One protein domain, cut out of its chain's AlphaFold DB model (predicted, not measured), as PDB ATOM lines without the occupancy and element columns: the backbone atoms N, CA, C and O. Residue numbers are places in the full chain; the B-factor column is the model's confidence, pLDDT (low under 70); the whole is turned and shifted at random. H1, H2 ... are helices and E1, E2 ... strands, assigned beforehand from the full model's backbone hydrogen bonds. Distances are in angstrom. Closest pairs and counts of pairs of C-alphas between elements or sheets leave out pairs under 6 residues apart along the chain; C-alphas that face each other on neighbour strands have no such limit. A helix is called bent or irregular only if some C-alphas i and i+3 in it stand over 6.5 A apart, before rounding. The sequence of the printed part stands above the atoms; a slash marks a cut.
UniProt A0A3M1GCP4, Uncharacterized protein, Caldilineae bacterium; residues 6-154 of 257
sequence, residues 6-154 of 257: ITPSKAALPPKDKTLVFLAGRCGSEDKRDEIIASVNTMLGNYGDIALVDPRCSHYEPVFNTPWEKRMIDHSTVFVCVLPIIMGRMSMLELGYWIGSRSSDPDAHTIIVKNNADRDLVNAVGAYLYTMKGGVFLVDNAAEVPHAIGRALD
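What this domain is: This is residues 6 to 154 of the 257 residues of an uncharacterized protein of Caldilineae bacterium (UniProt A0A3M1GCP4). A strongly twisted sheet of five parallel strands forms the core, with H2, H3 and H4 over one face and H1 and H5 over the other, the sheet curling round H5. E3 lies in the middle of the sheet, and the order across it is E2, E1, E3, E4, E5. The printed part has 149 residues, with five named helices and five named strands alternating as E1, H1, E2, H2, E3, H3, E4, H4, E5, H5; the class is mixed, helices and strands. The whole is compact, with a radius of gyration of the C-alphas of 14.0 A, and rounded, spanning 38 by 36 by 30 A.

Where its parts are: Residues 6 to 18 hold no named element. Strand E1, residues 19 to 24, begins at C-alpha 19 at (-16.012, -16.145, 30.902) and is 15.9 A long. Helix H1, residues 33 to 44, is 15.2 A long, and strand E2 is residues 50 to 53. Helix H2 is residues 67 to 74. Strand E3, residues 76 to 83, is the longest strand at 18.8 A and ends at C-alpha 83 at (-15.465, -38.921, 28.455). Helix H3, residues 89 to 102, is the longest helix at 19.7 A. Strand E4, residues 109 to 114, is 16.4 A long. Helix H4, residues 119 to 129, is 15.1 A long, and strand E5 is residues 136 to 139. Helix H5, residues 142 to 152, is 15.7 A long and ends at C-alpha 152 at (-19.720, -21.706, 21.816); it is only just irregular, with C-alphas 143 and 146 6.8 A apart.

How they stand to each other: In the sheet, E2 and E5 are the edge strands. E2 and E1 are parallel at 29 degrees, with N 53 and O 21 at 2.8 A. E1 and E3 stand at 22 degrees, with N 24 and O 80 at 2.7 A. E3 and E4 stand at 17 degrees, with N 81 and O 111 at 2.8 A. E4 and E5 stand at 24 degrees, with N 112 and O 137 at 2.8 A. E1, H1, E2 form a strand-helix-strand unit, two parallel neighbour strands with a helix between, and so do E3, H3, E4 and E4, H4, E5; E2, H2, E3 form a split one, with E1 between the strands. The four crossovers are right-handed. With helices on both faces, these are three layers. H2 lies over E1 at a height over the sheet of 9.6 A and only just stands up from it, rising 42 degrees. H3 lies over E3, and only just over E4, at a height of 9.8 A. H4 lies over E4 at 9.9 A and runs along the strands, at 5 degrees to E4 on the local plane. H3 touches H2 with residues 98 to 102 alone, at a steep tilt of 49 degrees; the closest C-alphas are those of Ile 73 and Trp 98, 6.9 A apart. H3 and H4 are close but not clearly touching, with the C-alphas of Ile 99 and Leu 129 7.0 A apart. On the opposite face H1 touches H5 at a steep tilt of 51 degrees, the same way, closest at the C-alphas of Ile 36 and Ala 142, 4.9 A. In H1, H2 and H3 every O i to N i+4 pair is within hydrogen-bond range; in H4 it is 6 of 7 and in H5 5 of 7.

The domain as a whole: The two C-alphas farthest apart are those of Asp 17 and Asp 120, 39.0 A. The printed part has no cut. The link from E2 to H2, with 13 residues, is long. The mean pLDDT of the printed part is 75.7, and 50 residues are under 70, among them residues 8 to 14, 39 to 48 and 57 to 65.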
ATOM      1  N   ILE A   6      -7.809 -21.158  37.077       77.88
ATOM      2  CA  ILE A   6      -8.406 -21.060  38.404       77.88
ATOM      3  C   ILE A   6      -8.415 -22.452  39.030       77.88
ATOM      4  O   ILE A   6      -9.020 -23.377  38.493       77.88
ATOM      5  N   THR A   7      -7.758 -22.584  40.181       74.69
ATOM      6  CA  THR A   7      -7.700 -23.821  40.971       74.69
ATOM      7  C   THR A   7      -8.250 -23.578  42.380       74.69
ATOM      8  O   THR A   7      -8.232 -22.431  42.849       74.69
ATOM      9  N   PRO A   8      -8.665 -24.627  43.114       69.50
ATOM     10  CA  PRO A   8      -9.219 -24.468  44.465       69.50
ATOM     11  C   PRO A   8      -8.268 -23.787  45.458       69.50
ATOM     12  O   PRO A   8      -8.703 -23.066  46.350       69.50
ATOM     13  N   SER A   9      -6.955 -23.955  45.274       66.12
ATOM     14  CA  SER A   9      -5.914 -23.345  46.111       66.12
ATOM     15  C   SER A   9      -5.637 -21.864  45.826       66.12
ATOM     16  O   SER A   9      -4.938 -21.227  46.612       66.12
ATOM     17  N   LYS A  10      -6.130 -21.312  44.706       56.34
ATOM     18  CA  LYS A  10      -5.740 -19.978  44.214       56.34
ATOM     19  C   LYS A  10      -6.867 -18.944  44.197       56.34
ATOM     20  O   LYS A  10      -6.559 -17.756  44.184       56.34
ATOM     21  N   ALA A  11      -8.142 -19.342  44.220       58.56
ATOM     22  CA  ALA A  11      -9.256 -18.389  44.175       58.56
ATOM     23  C   ALA A  11     -10.479 -18.854  44.980       58.56
ATOM     24  O   ALA A  11     -11.024 -19.933  44.741       58.56
ATOM     25  N   ALA A  12     -10.953 -18.001  45.896       61.03
ATOM     26  CA  ALA A  12     -12.168 -18.245  46.679       61.03
ATOM     27  C   ALA A  12     -13.464 -17.956  45.894       61.03
ATOM     28  O   ALA A  12     -14.505 -18.552  46.190       61.03
ATOM     29  N   LEU A  13     -13.400 -17.061  44.898       64.88
ATOM     30  CA  LEU A  13     -14.530 -16.618  44.080       64.88
ATOM     31  C   LEU A  13     -14.155 -16.563  42.589       64.88
ATOM     32  O   LEU A  13     -13.008 -16.232  42.277       64.88
ATOM     33  N   PRO A  14     -15.107 -16.857  41.683       69.12
ATOM     34  CA  PRO A  14     -14.909 -16.676  40.252       69.12
ATOM     35  C   PRO A  14     -14.693 -15.188  39.909       69.12
ATOM     36  O   PRO A  14     -15.414 -14.332  40.435       69.12
ATOM     37  N   PRO A  15     -13.714 -14.846  39.054       76.69
ATOM     38  CA  PRO A  15     -13.531 -13.484  38.565       76.69
ATOM     39  C   PRO A  15     -14.752 -13.052  37.746       76.69
ATOM     40  O   PRO A  15     -15.181 -13.752  36.836       76.69
ATOM     41  N   LYS A  16     -15.328 -11.895  38.095       76.19
ATOM     42  CA  LYS A  16     -16.570 -11.384  37.484       76.19
ATOM     43  C   LYS A  16     -16.387 -10.887  36.049       76.19
ATOM     44  O   LYS A  16     -17.370 -10.722  35.341       76.19
ATOM     45  N   ASP A  17     -15.152 -10.602  35.658       80.25
ATOM     46  CA  ASP A  17     -14.759 -10.071  34.354       80.25
ATOM     47  C   ASP A  17     -14.310 -11.166  33.374       80.25
ATOM     48  O   ASP A  17     -13.764 -10.844  32.321       80.25
ATOM     49  N   LYS A  18     -14.483 -12.449  33.725       83.81
ATOM     50  CA  LYS A  18     -14.071 -13.575  32.882       83.81
ATOM     51  C   LYS A  18     -15.219 -14.527  32.588       83.81
ATOM     52  O   LYS A  18     -15.957 -14.930  33.483       83.81
ATOM     53  N   THR A  19     -15.275 -14.969  31.341       88.94
ATOM     54  CA  THR A  19     -16.012 -16.145  30.902       88.94
ATOM     55  C   THR A  19     -15.282 -17.392  31.380       88.94
ATOM     56  O   THR A  19     -14.119 -17.621  31.032       88.94
ATOM     57  N   LEU A  20     -15.955 -18.204  32.190       92.06
ATOM     58  CA  LEU A  20     -15.348 -19.403  32.756       92.06
ATOM     59  C   LEU A  20     -15.633 -20.629  31.893       92.06
ATOM     60  O   LEU A  20     -16.772 -20.881  31.485       92.06
ATOM     61  N   VAL A  21     -14.578 -21.407  31.672       92.81
ATOM     62  CA  VAL A  21     -14.617 -22.718  31.029       92.81
ATOM     63  C   VAL A  21     -14.271 -23.763  32.082       92.81
ATOM     64  O   VAL A  21     -13.116 -23.868  32.501       92.81
ATOM     65  N   PHE A  22     -15.260 -24.531  32.530       92.44
ATOM     66  CA  PHE A  22     -15.054 -25.586  33.516       92.44
ATOM     67  C   PHE A  22     -14.548 -26.863  32.858       92.44
ATOM     68  O   PHE A  22     -15.178 -27.383  31.940       92.44
ATOM     69  N   LEU A  23     -13.427 -27.390  33.349       89.88
ATOM     70  CA  LEU A  23     -12.863 -28.652  32.885       89.88
ATOM     71  C   LEU A  23     -13.319 -29.785  33.818       89.88
ATOM     72  O   LEU A  23     -12.753 -30.001  34.889       89.88
ATOM     73  N   ALA A  24     -14.344 -30.521  33.408       86.88
ATOM     74  CA  ALA A  24     -14.842 -31.722  34.068       86.88
ATOM     75  C   ALA A  24     -14.166 -32.986  33.523       86.88
ATOM     76  O   ALA A  24     -13.760 -33.060  32.360       86.88
ATOM     77  N   GLY A  25     -14.072 -34.014  34.362       77.25
ATOM     78  CA  GLY A  25     -13.400 -35.262  34.000       77.25
ATOM     79  C   GLY A  25     -12.416 -35.735  35.061       77.25
ATOM     80  O   GLY A  25     -11.930 -34.964  35.886       77.25
ATOM     81  N   ARG A  26     -12.122 -37.034  35.041       67.94
ATOM     82  CA  ARG A  26     -11.298 -37.692  36.056       67.94
ATOM     83  C   ARG A  26      -9.854 -37.186  36.036       67.94
ATOM     84  O   ARG A  26      -9.166 -37.358  35.041       67.94
ATOM     85  N   CYS A  27      -9.361 -36.747  37.190       60.53
ATOM     86  CA  CYS A  27      -7.946 -36.463  37.418       60.53
ATOM     87  C   CYS A  27      -7.133 -37.779  37.400       60.53
ATOM     88  O   CYS A  27      -7.300 -38.616  38.292       60.53
ATOM     89  N   GLY A  28      -6.278 -37.999  36.396       57.09
ATOM     90  CA  GLY A  28      -5.468 -39.222  36.280       57.09
ATOM     91  C   GLY A  28      -4.549 -39.259  35.053       57.09
ATOM     92  O   GLY A  28      -4.531 -38.330  34.258       57.09
ATOM     93  N   SER A  29      -3.792 -40.348  34.886       47.50
ATOM     94  CA  SER A  29      -2.803 -40.522  33.802       47.50
ATOM     95  C   SER A  29      -3.398 -40.606  32.392       47.50
ATOM     96  O   SER A  29      -2.676 -40.452  31.417       47.50
ATOM     97  N   GLU A  30      -4.700 -40.870  32.280       51.97
ATOM     98  CA  GLU A  30      -5.436 -40.916  31.008       51.97
ATOM     99  C   GLU A  30      -6.151 -39.590  30.694       51.97
ATOM    100  O   GLU A  30      -6.916 -39.504  29.732       51.97
ATOM    101  N   ASP A  31      -5.953 -38.562  31.522       62.94
ATOM    102  CA  ASP A  31      -6.669 -37.299  31.414       62.94
ATOM    103  C   ASP A  31      -6.042 -36.412  30.326       62.94
ATOM    104  O   ASP A  31      -4.964 -35.845  30.497       62.94
ATOM    105  N   LYS A  32      -6.747 -36.247  29.197       71.56
ATOM    106  CA  LYS A  32      -6.372 -35.325  28.106       71.56
ATOM    107  C   LYS A  32      -6.410 -33.849  28.526       71.56
ATOM    108  O   LYS A  32      -6.137 -32.965  27.722       71.56
ATOM    109  N   ARG A  33      -6.768 -33.547  29.772       77.69
ATOM    110  CA  ARG A  33      -6.899 -32.193  30.308       77.69
ATOM    111  C   ARG A  33      -5.654 -31.325  30.146       77.69
ATOM    112  O   ARG A  33      -5.809 -30.161  29.795       77.69
ATOM    113  N   ASP A  34      -4.444 -31.852  30.338       76.00
ATOM    114  CA  ASP A  34      -3.223 -31.066  30.089       76.00
ATOM    115  C   ASP A  34      -3.066 -30.708  28.606       76.00
ATOM    116  O   ASP A  34      -2.711 -29.575  28.281       76.00
ATOM    117  N   GLU A  35      -3.412 -31.628  27.700       74.19
ATOM    118  CA  GLU A  35      -3.447 -31.360  26.257       74.19
ATOM    119  C   GLU A  35      -4.514 -30.314  25.904       74.19
ATOM    120  O   GLU A  35      -4.271 -29.440  25.071       74.19
ATOM    121  N   ILE A  36      -5.678 -30.363  26.563       75.81
ATOM    122  CA  ILE A  36      -6.754 -29.375  26.405       75.81
ATOM    123  C   ILE A  36      -6.276 -28.003  26.882       75.81
ATOM    124  O   ILE A  36      -6.382 -27.031  26.141       75.81
ATOM    125  N   ILE A  37      -5.702 -27.912  28.084       72.12
ATOM    126  CA  ILE A  37      -5.173 -26.662  28.644       72.12
ATOM    127  C   ILE A  37      -4.081 -26.092  27.735       72.12
ATOM    128  O   ILE A  37      -4.081 -24.893  27.454       72.12
ATOM    129  N   ALA A  38      -3.164 -26.927  27.244       70.44
ATOM    130  CA  ALA A  38      -2.123 -26.503  26.313       70.44
ATOM    131  C   ALA A  38      -2.717 -25.986  24.990       70.44
ATOM    132  O   ALA A  38      -2.302 -24.934  24.493       70.44
ATOM    133  N   SER A  39      -3.720 -26.679  24.447       67.31
ATOM    134  CA  SER A  39      -4.397 -26.295  23.202       67.31
ATOM    135  C   SER A  39      -5.170 -24.984  23.360       67.31
ATOM    136  O   SER A  39      -5.041 -24.086  22.527       67.31
ATOM    137  N   VAL A  40      -5.900 -24.824  24.468       67.25
ATOM    138  CA  VAL A  40      -6.626 -23.591  24.801       67.25
ATOM    139  C   VAL A  40      -5.661 -22.433  25.010       67.25
ATOM    140  O   VAL A  40      -5.860 -21.381  24.421       67.25
ATOM    141  N   ASN A  41      -4.569 -22.612  25.756       62.84
ATOM    142  CA  ASN A  41      -3.563 -21.557  25.912       62.84
ATOM    143  C   ASN A  41      -2.948 -21.139  24.570       62.84
ATOM    144  O   ASN A  41      -2.706 -19.956  24.342       62.84
ATOM    145  N   THR A  42      -2.717 -22.097  23.670       65.88
ATOM    146  CA  THR A  42      -2.123 -21.827  22.354       65.88
ATOM    147  C   THR A  42      -3.066 -21.035  21.449       65.88
ATOM    148  O   THR A  42      -2.630 -20.098  20.784       65.88
ATOM    149  N   MET A  43      -4.347 -21.409  21.403       61.72
ATOM    150  CA  MET A  43      -5.308 -20.834  20.453       61.72
ATOM    151  C   MET A  43      -6.123 -19.681  21.036       61.72
ATOM    152  O   MET A  43      -6.406 -18.711  20.338       61.72
ATOM    153  N   LEU A  44      -6.474 -19.769  22.316       66.88
ATOM    154  CA  LEU A  44      -7.347 -18.823  23.002       66.88
ATOM    155  C   LEU A  44      -6.619 -17.941  24.024       66.88
ATOM    156  O   LEU A  44      -7.227 -17.033  24.579       66.88
ATOM    157  N   GLY A  45      -5.314 -18.125  24.245       61.78
ATOM    158  CA  GLY A  45      -4.535 -17.352  25.226       61.78
ATOM    159  C   GLY A  45      -4.452 -15.840  24.972       61.78
ATOM    160  O   GLY A  45      -4.000 -15.094  25.840       61.78
ATOM    161  N   ASN A  46      -4.885 -15.372  23.797       63.41
ATOM    162  CA  ASN A  46      -4.996 -13.947  23.472       63.41
ATOM    163  C   ASN A  46      -6.409 -13.381  23.699       63.41
ATOM    164  O   ASN A  46      -6.570 -12.163  23.710       63.41
ATOM    165  N   TYR A  47      -7.411 -14.235  23.921       66.94
ATOM    166  CA  TYR A  47      -8.746 -13.827  24.350       66.94
ATOM    167  C   TYR A  47      -8.717 -13.665  25.868       66.94
ATOM    168  O   TYR A  47      -8.992 -14.592  26.629       66.94
ATOM    169  N   GLY A  48      -8.301 -12.472  26.304       63.16
ATOM    170  CA  GLY A  48      -8.042 -12.146  27.709       63.16
ATOM    171  C   GLY A  48      -9.250 -12.271  28.638       63.16
ATOM    172  O   GLY A  48      -9.077 -12.192  29.852       63.16
ATOM    173  N   ASP A  49     -10.445 -12.488  28.092       81.12
ATOM    174  CA  ASP A  49     -11.703 -12.590  28.831       81.12
ATOM    175  C   ASP A  49     -12.071 -14.030  29.196       81.12
ATOM    176  O   ASP A  49     -13.038 -14.248  29.913       81.12
ATOM    177  N   ILE A  50     -11.287 -15.024  28.772       84.81
ATOM    178  CA  ILE A  50     -11.532 -16.433  29.102       84.81
ATOM    179  C   ILE A  50     -10.667 -16.840  30.295       84.81
ATOM    180  O   ILE A  50      -9.486 -16.504  30.359       84.81
ATOM    181  N   ALA A  51     -11.231 -17.613  31.220       87.69
ATOM    182  CA  ALA A  51     -10.483 -18.301  32.267       87.69
ATOM    183  C   ALA A  51     -10.858 -19.787  32.313       87.69
ATOM    184  O   ALA A  51     -12.033 -20.152  32.268       87.69
ATOM    185  N   LEU A  52      -9.850 -20.651  32.428       87.69
ATOM    186  CA  LEU A  52     -10.054 -22.085  32.616       87.69
ATOM    187  C   LEU A  52     -10.212 -22.382  34.105       87.69
ATOM    188  O   LEU A  52      -9.370 -21.985  34.910       87.69
ATOM    189  N   VAL A  53     -11.251 -23.123  34.475       87.88
ATOM    190  CA  VAL A  53     -11.383 -23.691  35.817       87.88
ATOM    191  C   VAL A  53     -10.888 -25.128  35.776       87.88
ATOM    192  O   VAL A  53     -11.498 -25.988  35.138       87.88
ATOM    193  N   ASP A  54      -9.788 -25.385  36.478       86.44
ATOM    194  CA  ASP A  54      -9.225 -26.719  36.632       86.44
ATOM    195  C   ASP A  54      -9.452 -27.214  38.074       86.44
ATOM    196  O   ASP A  54      -8.738 -26.779  38.985       86.44
ATOM    197  N   PRO A  55     -10.432 -28.110  38.319       79.75
ATOM    198  CA  PRO A  55     -10.659 -28.714  39.635       79.75
ATOM    199  C   PRO A  55      -9.510 -29.599  40.141       79.75
ATOM    200  O   PRO A  55      -9.558 -30.054  41.283       79.75
ATOM    201  N   ARG A  56      -8.447 -29.848  39.360       76.81
ATOM    202  CA  ARG A  56      -7.293 -30.623  39.840       76.81
ATOM    203  C   ARG A  56      -6.604 -29.944  41.029       76.81
ATOM    204  O   ARG A  56      -5.808 -29.017  40.882       76.81
ATOM    205  N   CYS A  57      -6.844 -30.478  42.222       64.56
ATOM    206  CA  CYS A  57      -6.016 -30.246  43.400       64.56
ATOM    207  C   CYS A  57      -4.869 -31.252  43.473       64.56
ATOM    208  O   CYS A  57      -5.026 -32.425  43.142       64.56
ATOM    209  N   SER A  58      -3.730 -30.824  44.021       47.31
ATOM    210  CA  SER A  58      -2.632 -31.724  44.394       47.31
ATOM    211  C   SER A  58      -3.035 -32.744  45.468       47.31
ATOM    212  O   SER A  58      -2.297 -33.700  45.696       47.31
ATOM    213  N   HIS A  59      -4.174 -32.557  46.146       51.28
ATOM    214  CA  HIS A  59      -4.741 -33.486  47.122       51.28
ATOM    215  C   HIS A  59      -6.175 -33.804  46.690       51.28
ATOM    216  O   HIS A  59      -7.028 -32.924  46.646       51.28
ATOM    217  N   TYR A  60      -6.403 -35.053  46.293       48.81
ATOM    218  CA  TYR A  60      -7.686 -35.554  45.814       48.81
ATOM    219  C   TYR A  60      -8.723 -35.466  46.944       48.81
ATOM    220  O   TYR A  60      -8.635 -36.224  47.911       48.81
ATOM    221  N   GLU A  61      -9.687 -34.547  46.858       52.28
ATOM    222  CA  GLU A  61     -10.818 -34.545  47.788       52.28
ATOM    223  C   GLU A  61     -11.853 -35.602  47.357       52.28
ATOM    224  O   GLU A  61     -12.187 -35.708  46.176       52.28
ATOM    225  N   PRO A  62     -12.370 -36.425  48.285       52.22
ATOM    226  CA  PRO A  62     -13.178 -37.593  47.936       52.22
ATOM    227  C   PRO A  62     -14.631 -37.283  47.538       52.22
ATOM    228  O   PRO A  62     -15.394 -38.224  47.313       52.22
ATOM    229  N   VAL A  63     -15.057 -36.015  47.472       57.19
ATOM    230  CA  VAL A  63     -16.480 -35.662  47.334       57.19
ATOM    231  C   VAL A  63     -16.693 -34.559  46.299       57.19
ATOM    232  O   VAL A  63     -16.168 -33.466  46.441       57.19
ATOM    233  N   PHE A  64     -17.564 -34.830  45.316       57.66
ATOM    234  CA  PHE A  64     -17.981 -33.915  44.230       57.66
ATOM    235  C   PHE A  64     -18.640 -32.631  44.758       57.66
ATOM    236  O   PHE A  64     -18.822 -31.636  44.073       57.66
ATOM    237  N   ASN A  65     -19.012 -32.648  46.031       61.09
ATOM    238  CA  ASN A  65     -19.723 -31.572  46.680       61.09
ATOM    239  C   ASN A  65     -18.784 -30.618  47.417       61.09
ATOM    240  O   ASN A  65     -19.169 -30.081  48.459       61.09
ATOM    241  N   THR A  66     -17.560 -30.395  46.919       73.38
ATOM    242  CA  THR A  66     -16.815 -29.238  47.413       73.38
ATOM    243  C   THR A  66     -17.643 -28.002  47.033       73.38
ATOM    244  O   THR A  66     -18.003 -27.824  45.865       73.38
ATOM    245  N   PRO A  67     -18.007 -27.119  47.983       80.06
ATOM    246  CA  PRO A  67     -18.777 -25.919  47.658       80.06
ATOM    247  C   PRO A  67     -18.096 -25.035  46.605       80.06
ATOM    248  O   PRO A  67     -18.735 -24.157  46.035       80.06
ATOM    249  N   TRP A  68     -16.799 -25.237  46.374       83.00
ATOM    250  CA  TRP A  68     -16.029 -24.562  45.345       83.00
ATOM    251  C   TRP A  68     -16.365 -25.058  43.935       83.00
ATOM    252  O   TRP A  68     -16.708 -24.223  43.103       83.00
ATOM    253  N   GLU A  69     -16.338 -26.371  43.668       84.62
ATOM    254  CA  GLU A  69     -16.604 -26.911  42.320       84.62
ATOM    255  C   GLU A  69     -18.010 -26.543  41.864       84.62
ATOM    256  O   GLU A  69     -18.183 -25.990  40.780       84.62
ATOM    257  N   LYS A  70     -18.997 -26.726  42.747       86.25
ATOM    258  CA  LYS A  70     -20.381 -26.324  42.489       86.25
ATOM    259  C   LYS A  70     -20.481 -24.846  42.102       86.25
ATOM    260  O   LYS A  70     -21.079 -24.521  41.082       86.25
ATOM    261  N   ARG A  71     -19.846 -23.955  42.876       87.12
ATOM    262  CA  ARG A  71     -19.831 -22.517  42.570       87.12
ATOM    263  C   ARG A  71     -19.177 -22.225  41.227       87.12
ATOM    264  O   ARG A  71     -19.661 -21.346  40.523       87.12
ATOM    265  N   MET A  72     -18.093 -22.913  40.882       89.25
ATOM    266  CA  MET A  72     -17.437 -22.699  39.596       89.25
ATOM    267  C   MET A  72     -18.305 -23.176  38.433       89.25
ATOM    268  O   MET A  72     -18.423 -22.450  37.451       89.25
ATOM    269  N   ILE A  73     -18.969 -24.328  38.563       90.88
ATOM    270  CA  ILE A  73     -19.919 -24.826  37.560       90.88
ATOM    271  C   ILE A  73     -21.085 -23.841  37.386       90.88
ATOM    272  O   ILE A  73     -21.413 -23.489  36.258       90.88
ATOM    273  N   ASP A  74     -21.652 -23.328  38.484       90.25
ATOM    274  CA  ASP A  74     -22.773 -22.373  38.450       90.25
ATOM    275  C   ASP A  74     -22.433 -21.064  37.711       90.25
ATOM    276  O   ASP A  74     -23.319 -20.429  37.147       90.25
ATOM    277  N   HIS A  75     -21.159 -20.659  37.716       90.56
ATOM    278  CA  HIS A  75     -20.679 -19.440  37.050       90.56
ATOM    279  C   HIS A  75     -20.015 -19.717  35.695       90.56
ATOM    280  O   HIS A  75     -19.481 -18.796  35.079       90.56
ATOM    281  N   SER A  76     -20.006 -20.972  35.238       93.00
ATOM    282  CA  SER A  76     -19.394 -21.337  33.965       93.00
ATOM    283  C   SER A  76     -20.356 -21.192  32.799       93.00
ATOM    284  O   SER A  76     -21.518 -21.599  32.854       93.00
ATOM    285  N   THR A  77     -19.831 -20.618  31.723       94.31
ATOM    286  CA  THR A  77     -20.518 -20.475  30.436       94.31
ATOM    287  C   THR A  77     -20.277 -21.710  29.580       94.31
ATOM    288  O   THR A  77     -21.174 -22.173  28.886       94.31
ATOM    289  N   VAL A  78     -19.078 -22.296  29.672       95.06
ATOM    290  CA  VAL A  78     -18.720 -23.509  28.933       95.06
ATOM    291  C   VAL A  78     -18.335 -24.616  29.904       95.06
ATOM    292  O   VAL A  78     -17.497 -24.421  30.785       95.06
ATOM    293  N   PHE A  79     -18.912 -25.795  29.711       93.62
ATOM    294  CA  PHE A  79     -18.588 -27.005  30.453       93.62
ATOM    295  C   PHE A  79     -17.941 -28.027  29.517       93.62
ATOM    296  O   PHE A  79     -18.585 -28.541  28.604       93.62
ATOM    297  N   VAL A  80     -16.661 -28.324  29.733       91.50
ATOM    298  CA  VAL A  80     -15.895 -29.303  28.954       91.50
ATOM    299  C   VAL A  80     -15.809 -30.596  29.749       91.50
ATOM    300  O   VAL A  80     -15.165 -30.630  30.789       91.50
ATOM    301  N   CYS A  81     -16.426 -31.669  29.265       87.81
ATOM    302  CA  CYS A  81     -16.398 -32.981  29.901       87.81
ATOM    303  C   CYS A  81     -15.561 -33.958  29.078       87.81
ATOM    304  O   CYS A  81     -15.914 -34.291  27.944       87.81
ATOM    305  N   VAL A  82     -14.469 -34.458  29.655       82.25
ATOM    306  CA  VAL A  82     -13.705 -35.556  29.053       82.25
ATOM    307  C   VAL A  82     -14.396 -36.881  29.367       82.25
ATOM    308  O   VAL A  82     -14.500 -37.261  30.533       82.25
ATOM    309  N   LEU A  83     -14.853 -37.596  28.334       72.38
ATOM    310  CA  LEU A  83     -15.465 -38.921  28.455       72.38
ATOM    311  C   LEU A  83     -14.408 -40.023  28.285       72.38
ATOM    312  O   LEU A  83     -13.995 -40.277  27.149       72.38
ATOM    313  N   PRO A  84     -13.970 -40.692  29.367       67.69
ATOM    314  CA  PRO A  84     -13.097 -41.864  29.285       67.69
ATOM    315  C   PRO A  84     -13.879 -43.137  28.901       67.69
ATOM    316  O   PRO A  84     -15.109 -43.139  28.889       67.69
ATOM    317  N   ILE A  85     -13.165 -44.253  28.688       66.06
ATOM    318  CA  ILE A  85     -13.752 -45.602  28.505       66.06
ATOM    319  C   ILE A  85     -14.707 -45.946  29.659       66.06
ATOM    320  O   ILE A  85     -15.808 -46.446  29.441       66.06
ATOM    321  N   ILE A  86     -14.284 -45.669  30.897       63.53
ATOM    322  CA  ILE A  86     -15.074 -45.898  32.111       63.53
ATOM    323  C   ILE A  86     -15.260 -44.566  32.819       63.53
ATOM    324  O   ILE A  86     -14.326 -44.032  33.425       63.53
ATOM    325  N   MET A  87     -16.479 -44.031  32.760       64.88
ATOM    326  CA  MET A  87     -16.780 -42.747  33.377       64.88
ATOM    327  C   MET A  87     -16.673 -42.837  34.903       64.88
ATOM    328  O   MET A  87     -17.274 -43.694  35.555       64.88
ATOM    329  N   GLY A  88     -15.884 -41.935  35.489       66.62
ATOM    330  CA  GLY A  88     -15.804 -41.808  36.938       66.62
ATOM    331  C   GLY A  88     -17.149 -41.359  37.511       66.62
ATOM    332  O   GLY A  88     -17.816 -40.500  36.938       66.62
ATOM    333  N   ARG A  89     -17.527 -41.897  38.680       71.88
ATOM    334  CA  ARG A  89     -18.764 -41.509  39.393       71.88
ATOM    335  C   ARG A  89     -18.882 -39.995  39.575       71.88
ATOM    336  O   ARG A  89     -19.962 -39.442  39.445       71.88
ATOM    337  N   MET A  90     -17.754 -39.349  39.842       74.88
ATOM    338  CA  MET A  90     -17.650 -37.911  40.071       74.88
ATOM    339  C   MET A  90     -17.977 -37.110  38.813       74.88
ATOM    340  O   MET A  90     -18.842 -36.250  38.858       74.88
ATOM    341  N   SER A  91     -17.398 -37.470  37.667       74.81
ATOM    342  CA  SER A  91     -17.672 -36.785  36.401       74.81
ATOM    343  C   SER A  91     -19.101 -36.985  35.904       74.81
ATOM    344  O   SER A  91     -19.661 -36.091  35.278       74.81
ATOM    345  N   MET A  92     -19.734 -38.124  36.218       76.50
ATOM    346  CA  MET A  92     -21.174 -38.294  35.980       76.50
ATOM    347  C   MET A  92     -22.015 -37.360  36.852       76.50
ATOM    348  O   MET A  92     -23.020 -36.837  36.381       76.50
ATOM    349  N   LEU A  93     -21.615 -37.140  38.109       81.44
ATOM    350  CA  LEU A  93     -22.298 -36.195  38.989       81.44
ATOM    351  C   LEU A  93     -22.080 -34.742  38.537       81.44
ATOM    352  O   LEU A  93     -23.049 -33.991  38.523       81.44
ATOM    353  N   GLU A  94     -20.867 -34.371  38.107       85.62
ATOM    354  CA  GLU A  94     -20.554 -33.066  37.495       85.62
ATOM    355  C   GLU A  94     -21.465 -32.795  36.296       85.62
ATOM    356  O   GLU A  94     -22.160 -31.780  36.253       85.62
ATOM    357  N   LEU A  95     -21.509 -33.741  35.354       85.38
ATOM    358  CA  LEU A  95     -22.323 -33.639  34.149       85.38
ATOM    359  C   LEU A  95     -23.823 -33.614  34.470       85.38
ATOM    360  O   LEU A  95     -24.561 -32.797  33.924       85.38
ATOM    361  N   GLY A  96     -24.282 -34.481  35.374       86.88
ATOM    362  CA  GLY A  96     -25.679 -34.519  35.802       86.88
ATOM    363  C   GLY A  96     -26.107 -33.234  36.511       86.88
ATOM    364  O   GLY A  96     -27.209 -32.744  36.271       86.88
ATOM    365  N   TYR A  97     -25.233 -32.657  37.341       90.19
ATOM    366  CA  TYR A  97     -25.474 -31.368  37.980       90.19
ATOM    367  C   TYR A  97     -25.554 -30.249  36.944       90.19
ATOM    368  O   TYR A  97     -26.535 -29.516  36.960       90.19
ATOM    369  N   TRP A  98     -24.592 -30.167  36.018       91.81
ATOM    370  CA  TRP A  98     -24.593 -29.192  34.924       91.81
ATOM    371  C   TRP A  98     -25.894 -29.235  34.113       91.81
ATOM    372  O   TRP A  98     -26.568 -28.220  33.973       91.81
ATOM    373  N   ILE A  99     -26.307 -30.419  33.650       86.19
ATOM    374  CA  ILE A  99     -27.559 -30.580  32.895       86.19
ATOM    375  C   ILE A  99     -28.763 -30.189  33.766       86.19
ATOM    376  O   ILE A  99     -29.638 -29.435  33.338       86.19
ATOM    377  N   GLY A 100     -28.803 -30.662  35.013       89.38
ATOM    378  CA  GLY A 100     -29.911 -30.400  35.929       89.38
ATOM    379  C   GLY A 100     -30.078 -28.926  36.302       89.38
ATOM    380  O   GLY A 100     -31.209 -28.468  36.447       89.38
ATOM    381  N   SER A 101     -28.982 -28.176  36.452       90.19
ATOM    382  CA  SER A 101     -29.013 -26.772  36.878       90.19
ATOM    383  C   SER A 101     -28.969 -25.769  35.723       90.19
ATOM    384  O   SER A 101     -29.371 -24.622  35.918       90.19
ATOM    385  N   ARG A 102     -28.505 -26.175  34.532       92.38
ATOM    386  CA  ARG A 102     -28.236 -25.259  33.408       92.38
ATOM    387  C   ARG A 102     -28.939 -25.628  32.098       92.38
ATOM    388  O   ARG A 102     -28.850 -24.853  31.157       92.38
ATOM    389  N   SER A 103     -29.678 -26.740  32.004       87.50
ATOM    390  CA  SER A 103     -30.325 -27.169  30.739       87.50
ATOM    391  C   SER A 103     -31.225 -26.122  30.083       87.50
ATOM    392  O   SER A 103     -31.281 -26.037  28.858       87.50
ATOM    393  N   SER A 104     -31.907 -25.292  30.871       89.75
ATOM    394  CA  SER A 104     -32.769 -24.228  30.352       89.75
ATOM    395  C   SER A 104     -32.036 -22.939  29.968       89.75
ATOM    396  O   SER A 104     -32.696 -22.023  29.477       89.75
ATOM    397  N   ASP A 105     -30.733 -22.839  30.230       92.19
ATOM    398  CA  ASP A 105     -29.922 -21.656  29.954       92.19
ATOM    399  C   ASP A 105     -29.340 -21.730  28.524       92.19
ATOM    400  O   ASP A 105     -28.605 -22.672  28.217       92.19
ATOM    401  N   PRO A 106     -29.686 -20.790  27.621       89.88
ATOM    402  CA  PRO A 106     -29.126 -20.748  26.270       89.88
ATOM    403  C   PRO A 106     -27.628 -20.407  26.235       89.88
ATOM    404  O   PRO A 106     -26.966 -20.778  25.272       89.88
ATOM    405  N   ASP A 107     -27.090 -19.780  27.282       90.38
ATOM    406  CA  ASP A 107     -25.679 -19.380  27.369       90.38
ATOM    407  C   ASP A 107     -24.813 -20.474  28.031       90.38
ATOM    408  O   ASP A 107     -23.620 -20.294  28.278       90.38
ATOM    409  N   ALA A 108     -25.405 -21.623  28.373       91.88
ATOM    410  CA  ALA A 108     -24.720 -22.756  28.987       91.88
ATOM    411  C   ALA A 108     -24.314 -23.799  27.932       91.88
ATOM    412  O   ALA A 108     -25.066 -24.722  27.608       91.88
ATOM    413  N   HIS A 109     -23.090 -23.687  27.421       90.81
ATOM    414  CA  HIS A 109     -22.569 -24.546  26.359       90.81
ATOM    415  C   HIS A 109     -21.850 -25.780  26.906       90.81
ATOM    416  O   HIS A 109     -21.098 -25.709  27.879       90.81
ATOM    417  N   THR A 110     -22.038 -26.922  26.250       86.31
ATOM    418  CA  THR A 110     -21.451 -28.203  26.653       86.31
ATOM    419  C   THR A 110     -20.527 -28.737  25.572       86.31
ATOM    420  O   THR A 110     -20.925 -28.862  24.419       86.31
ATOM    421  N   ILE A 111     -19.307 -29.113  25.943       88.38
ATOM    422  CA  ILE A 111     -18.337 -29.745  25.051       88.38
ATOM    423  C   ILE A 111     -17.999 -31.118  25.615       88.38
ATOM    424  O   ILE A 111     -17.524 -31.243  26.740       88.38
ATOM    425  N   ILE A 112     -18.227 -32.153  24.822       83.38
ATOM    426  CA  ILE A 112     -17.920 -33.537  25.148       83.38
ATOM    427  C   ILE A 112     -16.669 -33.950  24.383       83.38
ATOM    428  O   ILE A 112     -16.667 -33.977  23.156       83.38
ATOM    429  N   VAL A 113     -15.606 -34.294  25.108       82.12
ATOM    430  CA  VAL A 113     -14.342 -34.754  24.523       82.12
ATOM    431  C   VAL A 113     -14.298 -36.271  24.573       82.12
ATOM    432  O   VAL A 113     -14.201 -36.863  25.651       82.12
ATOM    433  N   LYS A 114     -14.338 -36.920  23.411       74.69
ATOM    434  CA  LYS A 114     -14.241 -38.375  23.316       74.69
ATOM    435  C   LYS A 114     -12.815 -38.829  23.639       74.69
ATOM    436  O   LYS A 114     -11.839 -38.482  22.967       74.69
ATOM    437  N   ASN A 115     -12.670 -39.643  24.679       70.94
ATOM    438  CA  ASN A 115     -11.392 -40.228  25.068       70.94
ATOM    439  C   ASN A 115     -11.510 -41.747  25.167       70.94
ATOM    440  O   ASN A 115     -11.697 -42.309  26.243       70.94
ATOM    441  N   ASN A 116     -11.451 -42.403  24.005       66.06
ATOM    442  CA  ASN A 116     -11.651 -43.849  23.866       66.06
ATOM    443  C   ASN A 116     -13.012 -44.343  24.406       66.06
ATOM    444  O   ASN A 116     -13.200 -45.540  24.579       66.06
ATOM    445  N   ALA A 117     -13.967 -43.440  24.657       63.00
ATOM    446  CA  ALA A 117     -15.301 -43.791  25.120       63.00
ATOM    447  C   ALA A 117     -16.022 -44.699  24.116       63.00
ATOM    448  O   ALA A 117     -15.972 -44.470  22.901       63.00
ATOM    449  N   ASP A 118     -16.720 -45.700  24.653       64.38
ATOM    450  CA  ASP A 118     -17.580 -46.582  23.876       64.38
ATOM    451  C   ASP A 118     -18.731 -45.788  23.231       64.38
ATOM    452  O   ASP A 118     -19.224 -44.798  23.784       64.38
ATOM    453  N   ARG A 119     -19.168 -46.229  22.049       64.50
ATOM    454  CA  ARG A 119     -20.275 -45.619  21.308       64.50
ATOM    455  C   ARG A 119     -21.559 -45.562  22.140       64.50
ATOM    456  O   ARG A 119     -22.262 -44.556  22.076       64.50
ATOM    457  N   ASP A 120     -21.854 -46.591  22.922       67.94
ATOM    458  CA  ASP A 120     -23.061 -46.661  23.742       67.94
ATOM    459  C   ASP A 120     -23.024 -45.649  24.886       67.94
ATOM    460  O   ASP A 120     -24.038 -45.013  25.180       67.94
ATOM    461  N   LEU A 121     -21.846 -45.416  25.475       65.94
ATOM    462  CA  LEU A 121     -21.659 -44.375  26.486       65.94
ATOM    463  C   LEU A 121     -21.873 -42.978  25.887       65.94
ATOM    464  O   LEU A 121     -22.571 -42.156  26.479       65.94
ATOM    465  N   VAL A 122     -21.317 -42.722  24.698       65.50
ATOM    466  CA  VAL A 122     -21.512 -41.447  23.987       65.50
ATOM    467  C   VAL A 122     -22.990 -41.233  23.646       65.50
ATOM    468  O   VAL A 122     -23.518 -40.152  23.895       65.50
ATOM    469  N   ASN A 123     -23.680 -42.262  23.146       66.12
ATOM    470  CA  ASN A 123     -25.111 -42.194  22.839       66.12
ATOM    471  C   ASN A 123     -25.958 -41.936  24.093       66.12
ATOM    472  O   ASN A 123     -26.867 -41.106  24.062       66.12
ATOM    473  N   ALA A 124     -25.653 -42.623  25.199       67.75
ATOM    474  CA  ALA A 124     -26.354 -42.445  26.466       67.75
ATOM    475  C   ALA A 124     -26.207 -41.008  26.979       67.75
ATOM    476  O   ALA A 124     -27.204 -40.370  27.304       67.75
ATOM    477  N   VAL A 125     -24.984 -40.468  26.985       70.94
ATOM    478  CA  VAL A 125     -24.724 -39.068  27.352       70.94
ATOM    479  C   VAL A 125     -25.444 -38.103  26.404       70.94
ATOM    480  O   VAL A 125     -26.093 -37.164  26.864       70.94
ATOM    481  N   GLY A 126     -25.404 -38.364  25.095       70.75
ATOM    482  CA  GLY A 126     -26.082 -37.554  24.081       70.75
ATOM    483  C   GLY A 126     -27.593 -37.440  24.303       70.75
ATOM    484  O   GLY A 126     -28.151 -36.353  24.161       70.75
ATOM    485  N   ALA A 127     -28.252 -38.520  24.734       70.00
ATOM    486  CA  ALA A 127     -29.683 -38.506  25.036       70.00
ATOM    487  C   ALA A 127     -30.046 -37.538  26.179       70.00
ATOM    488  O   ALA A 127     -31.090 -36.891  26.124       70.00
ATOM    489  N   TYR A 128     -29.180 -37.393  27.189       72.75
ATOM    490  CA  TYR A 128     -29.386 -36.423  28.272       72.75
ATOM    491  C   TYR A 128     -29.099 -34.986  27.818       72.75
ATOM    492  O   TYR A 128     -29.827 -34.057  28.180       72.75
ATOM    493  N   LEU A 129     -28.076 -34.800  26.981       77.19
ATOM    494  CA  LEU A 129     -27.672 -33.487  26.477       77.19
ATOM    495  C   LEU A 129     -28.653 -32.874  25.477       77.19
ATOM    496  O   LEU A 129     -28.662 -31.658  25.330       77.19
ATOM    497  N   TYR A 130     -29.522 -33.672  24.852       74.81
ATOM    498  CA  TYR A 130     -30.583 -33.179  23.962       74.81
ATOM    499  C   TYR A 130     -31.504 -32.134  24.626       74.81
ATOM    500  O   TYR A 130     -32.163 -31.350  23.950       74.81
ATOM    501  N   THR A 131     -31.555 -32.113  25.959       77.50
ATOM    502  CA  THR A 131     -32.360 -31.149  26.723       77.50
ATOM    503  C   THR A 131     -31.686 -29.788  26.928       77.50
ATOM    504  O   THR A 131     -32.346 -28.862  27.397       77.50
ATOM    505  N   MET A 132     -30.401 -29.651  26.587       77.94
ATOM    506  CA  MET A 132     -29.656 -28.399  26.719       77.94
ATOM    507  C   MET A 132     -30.113 -27.383  25.669       77.94
ATOM    508  O   MET A 132     -30.189 -27.698  24.483       77.94
ATOM    509  N   LYS A 133     -30.383 -26.147  26.099       83.12
ATOM    510  CA  LYS A 133     -30.651 -25.026  25.183       83.12
ATOM    511  C   LYS A 133     -29.386 -24.382  24.625       83.12
ATOM    512  O   LYS A 133     -29.436 -23.873  23.508       83.12
ATOM    513  N   GLY A 134     -28.294 -24.381  25.387       75.38
ATOM    514  CA  GLY A 134     -26.994 -23.946  24.892       75.38
ATOM    515  C   GLY A 134     -26.367 -24.955  23.932       75.38
ATOM    516  O   GLY A 134     -26.785 -26.110  23.837       75.38
ATOM    517  N   GLY A 135     -25.350 -24.507  23.197       79.38
ATOM    518  CA  GLY A 135     -24.674 -25.329  22.191       79.38
ATOM    519  C   GLY A 135     -24.055 -26.596  22.789       79.38
ATOM    520  O   GLY A 135     -23.372 -26.531  23.811       79.38
ATOM    521  N   VAL A 136     -24.271 -27.741  22.136       81.56
ATOM    522  CA  VAL A 136     -23.665 -29.029  22.502       81.56
ATOM    523  C   VAL A 136     -22.712 -29.462  21.396       81.56
ATOM    524  O   VAL A 136     -23.118 -29.625  20.248       81.56
ATOM    525  N   PHE A 137     -21.452 -29.679  21.753       80.56
ATOM    526  CA  PHE A 137     -20.386 -30.045  20.829       80.56
ATOM    527  C   PHE A 137     -19.788 -31.387  21.237       80.56
ATOM    528  O   PHE A 137     -19.495 -31.610  22.410       80.56
ATOM    529  N   LEU A 138     -19.578 -32.271  20.268       76.94
ATOM    530  CA  LEU A 138     -18.814 -33.502  20.439       76.94
ATOM    531  C   LEU A 138     -17.511 -33.349  19.658       76.94
ATOM    532  O   LEU A 138     -17.556 -33.024  18.475       76.94
ATOM    533  N   VAL A 139     -16.376 -33.573  20.316       73.06
ATOM    534  CA  VAL A 139     -15.045 -33.494  19.701       73.06
ATOM    535  C   VAL A 139     -14.274 -34.789  19.924       73.06
ATOM    536  O   VAL A 139     -14.375 -35.412  20.987       73.06
ATOM    537  N   ASP A 140     -13.488 -35.202  18.931       65.81
ATOM    538  CA  ASP A 140     -12.774 -36.486  18.957       65.81
ATOM    539  C   ASP A 140     -11.380 -36.374  19.597       65.81
ATOM    540  O   ASP A 140     -10.768 -37.372  20.004       65.81
ATOM    541  N   ASN A 141     -10.857 -35.153  19.735       66.19
ATOM    542  CA  ASN A 141      -9.552 -34.909  20.339       66.19
ATOM    543  C   ASN A 141      -9.480 -33.594  21.134       66.19
ATOM    544  O   ASN A 141     -10.327 -32.713  21.034       66.19
ATOM    545  N   ALA A 142      -8.428 -33.470  21.949       67.38
ATOM    546  CA  ALA A 142      -8.183 -32.290  22.775       67.38
ATOM    547  C   ALA A 142      -7.866 -31.021  21.960       67.38
ATOM    548  O   ALA A 142      -8.120 -29.915  22.435       67.38
ATOM    549  N   ALA A 143      -7.328 -31.170  20.746       68.00
ATOM    550  CA  ALA A 143      -6.933 -30.056  19.885       68.00
ATOM    551  C   ALA A 143      -8.132 -29.346  19.232       68.00
ATOM    552  O   ALA A 143      -8.003 -28.192  18.833       68.00
ATOM    553  N   GLU A 144      -9.293 -29.996  19.163       70.25
ATOM    554  CA  GLU A 144     -10.554 -29.423  18.673       70.25
ATOM    555  C   GLU A 144     -11.297 -28.604  19.739       70.25
ATOM    556  O   GLU A 144     -12.119 -27.749  19.410       70.25
ATOM    557  N   VAL A 145     -10.986 -28.810  21.025       78.25
ATOM    558  CA  VAL A 145     -11.655 -28.120  22.141       78.25
ATOM    559  C   VAL A 145     -11.615 -26.590  22.018       78.25
ATOM    560  O   VAL A 145     -12.657 -25.972  22.229       78.25
ATOM    561  N   PRO A 146     -10.495 -25.938  21.646       77.62
ATOM    562  CA  PRO A 146     -10.472 -24.488  21.471       77.62
ATOM    563  C   PRO A 146     -11.426 -23.987  20.382       77.62
ATOM    564  O   PRO A 146     -12.013 -22.922  20.542       77.62
ATOM    565  N   HIS A 147     -11.615 -24.747  19.300       75.25
ATOM    566  CA  HIS A 147     -12.562 -24.390  18.241       75.25
ATOM    567  C   HIS A 147     -14.007 -24.540  18.717       75.25
ATOM    568  O   HIS A 147     -14.824 -23.660  18.460       75.25
ATOM    569  N   ALA A 148     -14.309 -25.596  19.477       78.00
ATOM    570  CA  ALA A 148     -15.621 -25.768  20.095       78.00
ATOM    571  C   ALA A 148     -15.930 -24.659  21.120       78.00
ATOM    572  O   ALA A 148     -17.033 -24.125  21.113       78.00
ATOM    573  N   ILE A 149     -14.952 -24.246  21.941       81.88
ATOM    574  CA  ILE A 149     -15.084 -23.070  22.827       81.88
ATOM    575  C   ILE A 149     -15.299 -21.801  21.994       81.88
ATOM    576  O   ILE A 149     -16.157 -20.990  22.318       81.88
ATOM    577  N   GLY A 150     -14.540 -21.646  20.908       80.81
ATOM    578  CA  GLY A 150     -14.669 -20.541  19.966       80.81
ATOM    579  C   GLY A 150     -16.078 -20.386  19.414       80.81
ATOM    580  O   GLY A 150     -16.658 -19.312  19.524       80.81
ATOM    581  N   ARG A 151     -16.640 -21.478  18.884       80.81
ATOM    582  CA  ARG A 151     -18.017 -21.525  18.377       80.81
ATOM    583  C   ARG A 151     -19.055 -21.335  19.484       80.81
ATOM    584  O   ARG A 151     -20.067 -20.700  19.245       80.81
ATOM    585  N   ALA A 152     -18.822 -21.883  20.676       85.31
ATOM    586  CA  ALA A 152     -19.720 -21.706  21.816       85.31
ATOM    587  C   ALA A 152     -19.824 -20.240  22.260       85.31
ATOM    588  O   ALA A 152     -20.871 -19.820  22.725       85.31
ATOM    589  N   LEU A 153     -18.738 -19.479  22.133       85.44
ATOM    590  CA  LEU A 153     -18.636 -18.102  22.611       85.44
ATOM    591  C   LEU A 153     -18.700 -17.061  21.481       85.44
ATOM    592  O   LEU A 153     -18.345 -15.907  21.713       85.44
ATOM    593  N   ASP A 154     -19.083 -17.470  20.266       83.38
ATOM    594  CA  ASP A 154     -19.102 -16.630  19.058       83.38
ATOM    595  C   ASP A 154     -17.798 -15.836  18.835       83.38
ATOM    596  O   ASP A 154     -17.784 -14.688  18.383       83.38
TER     597      ASP A 154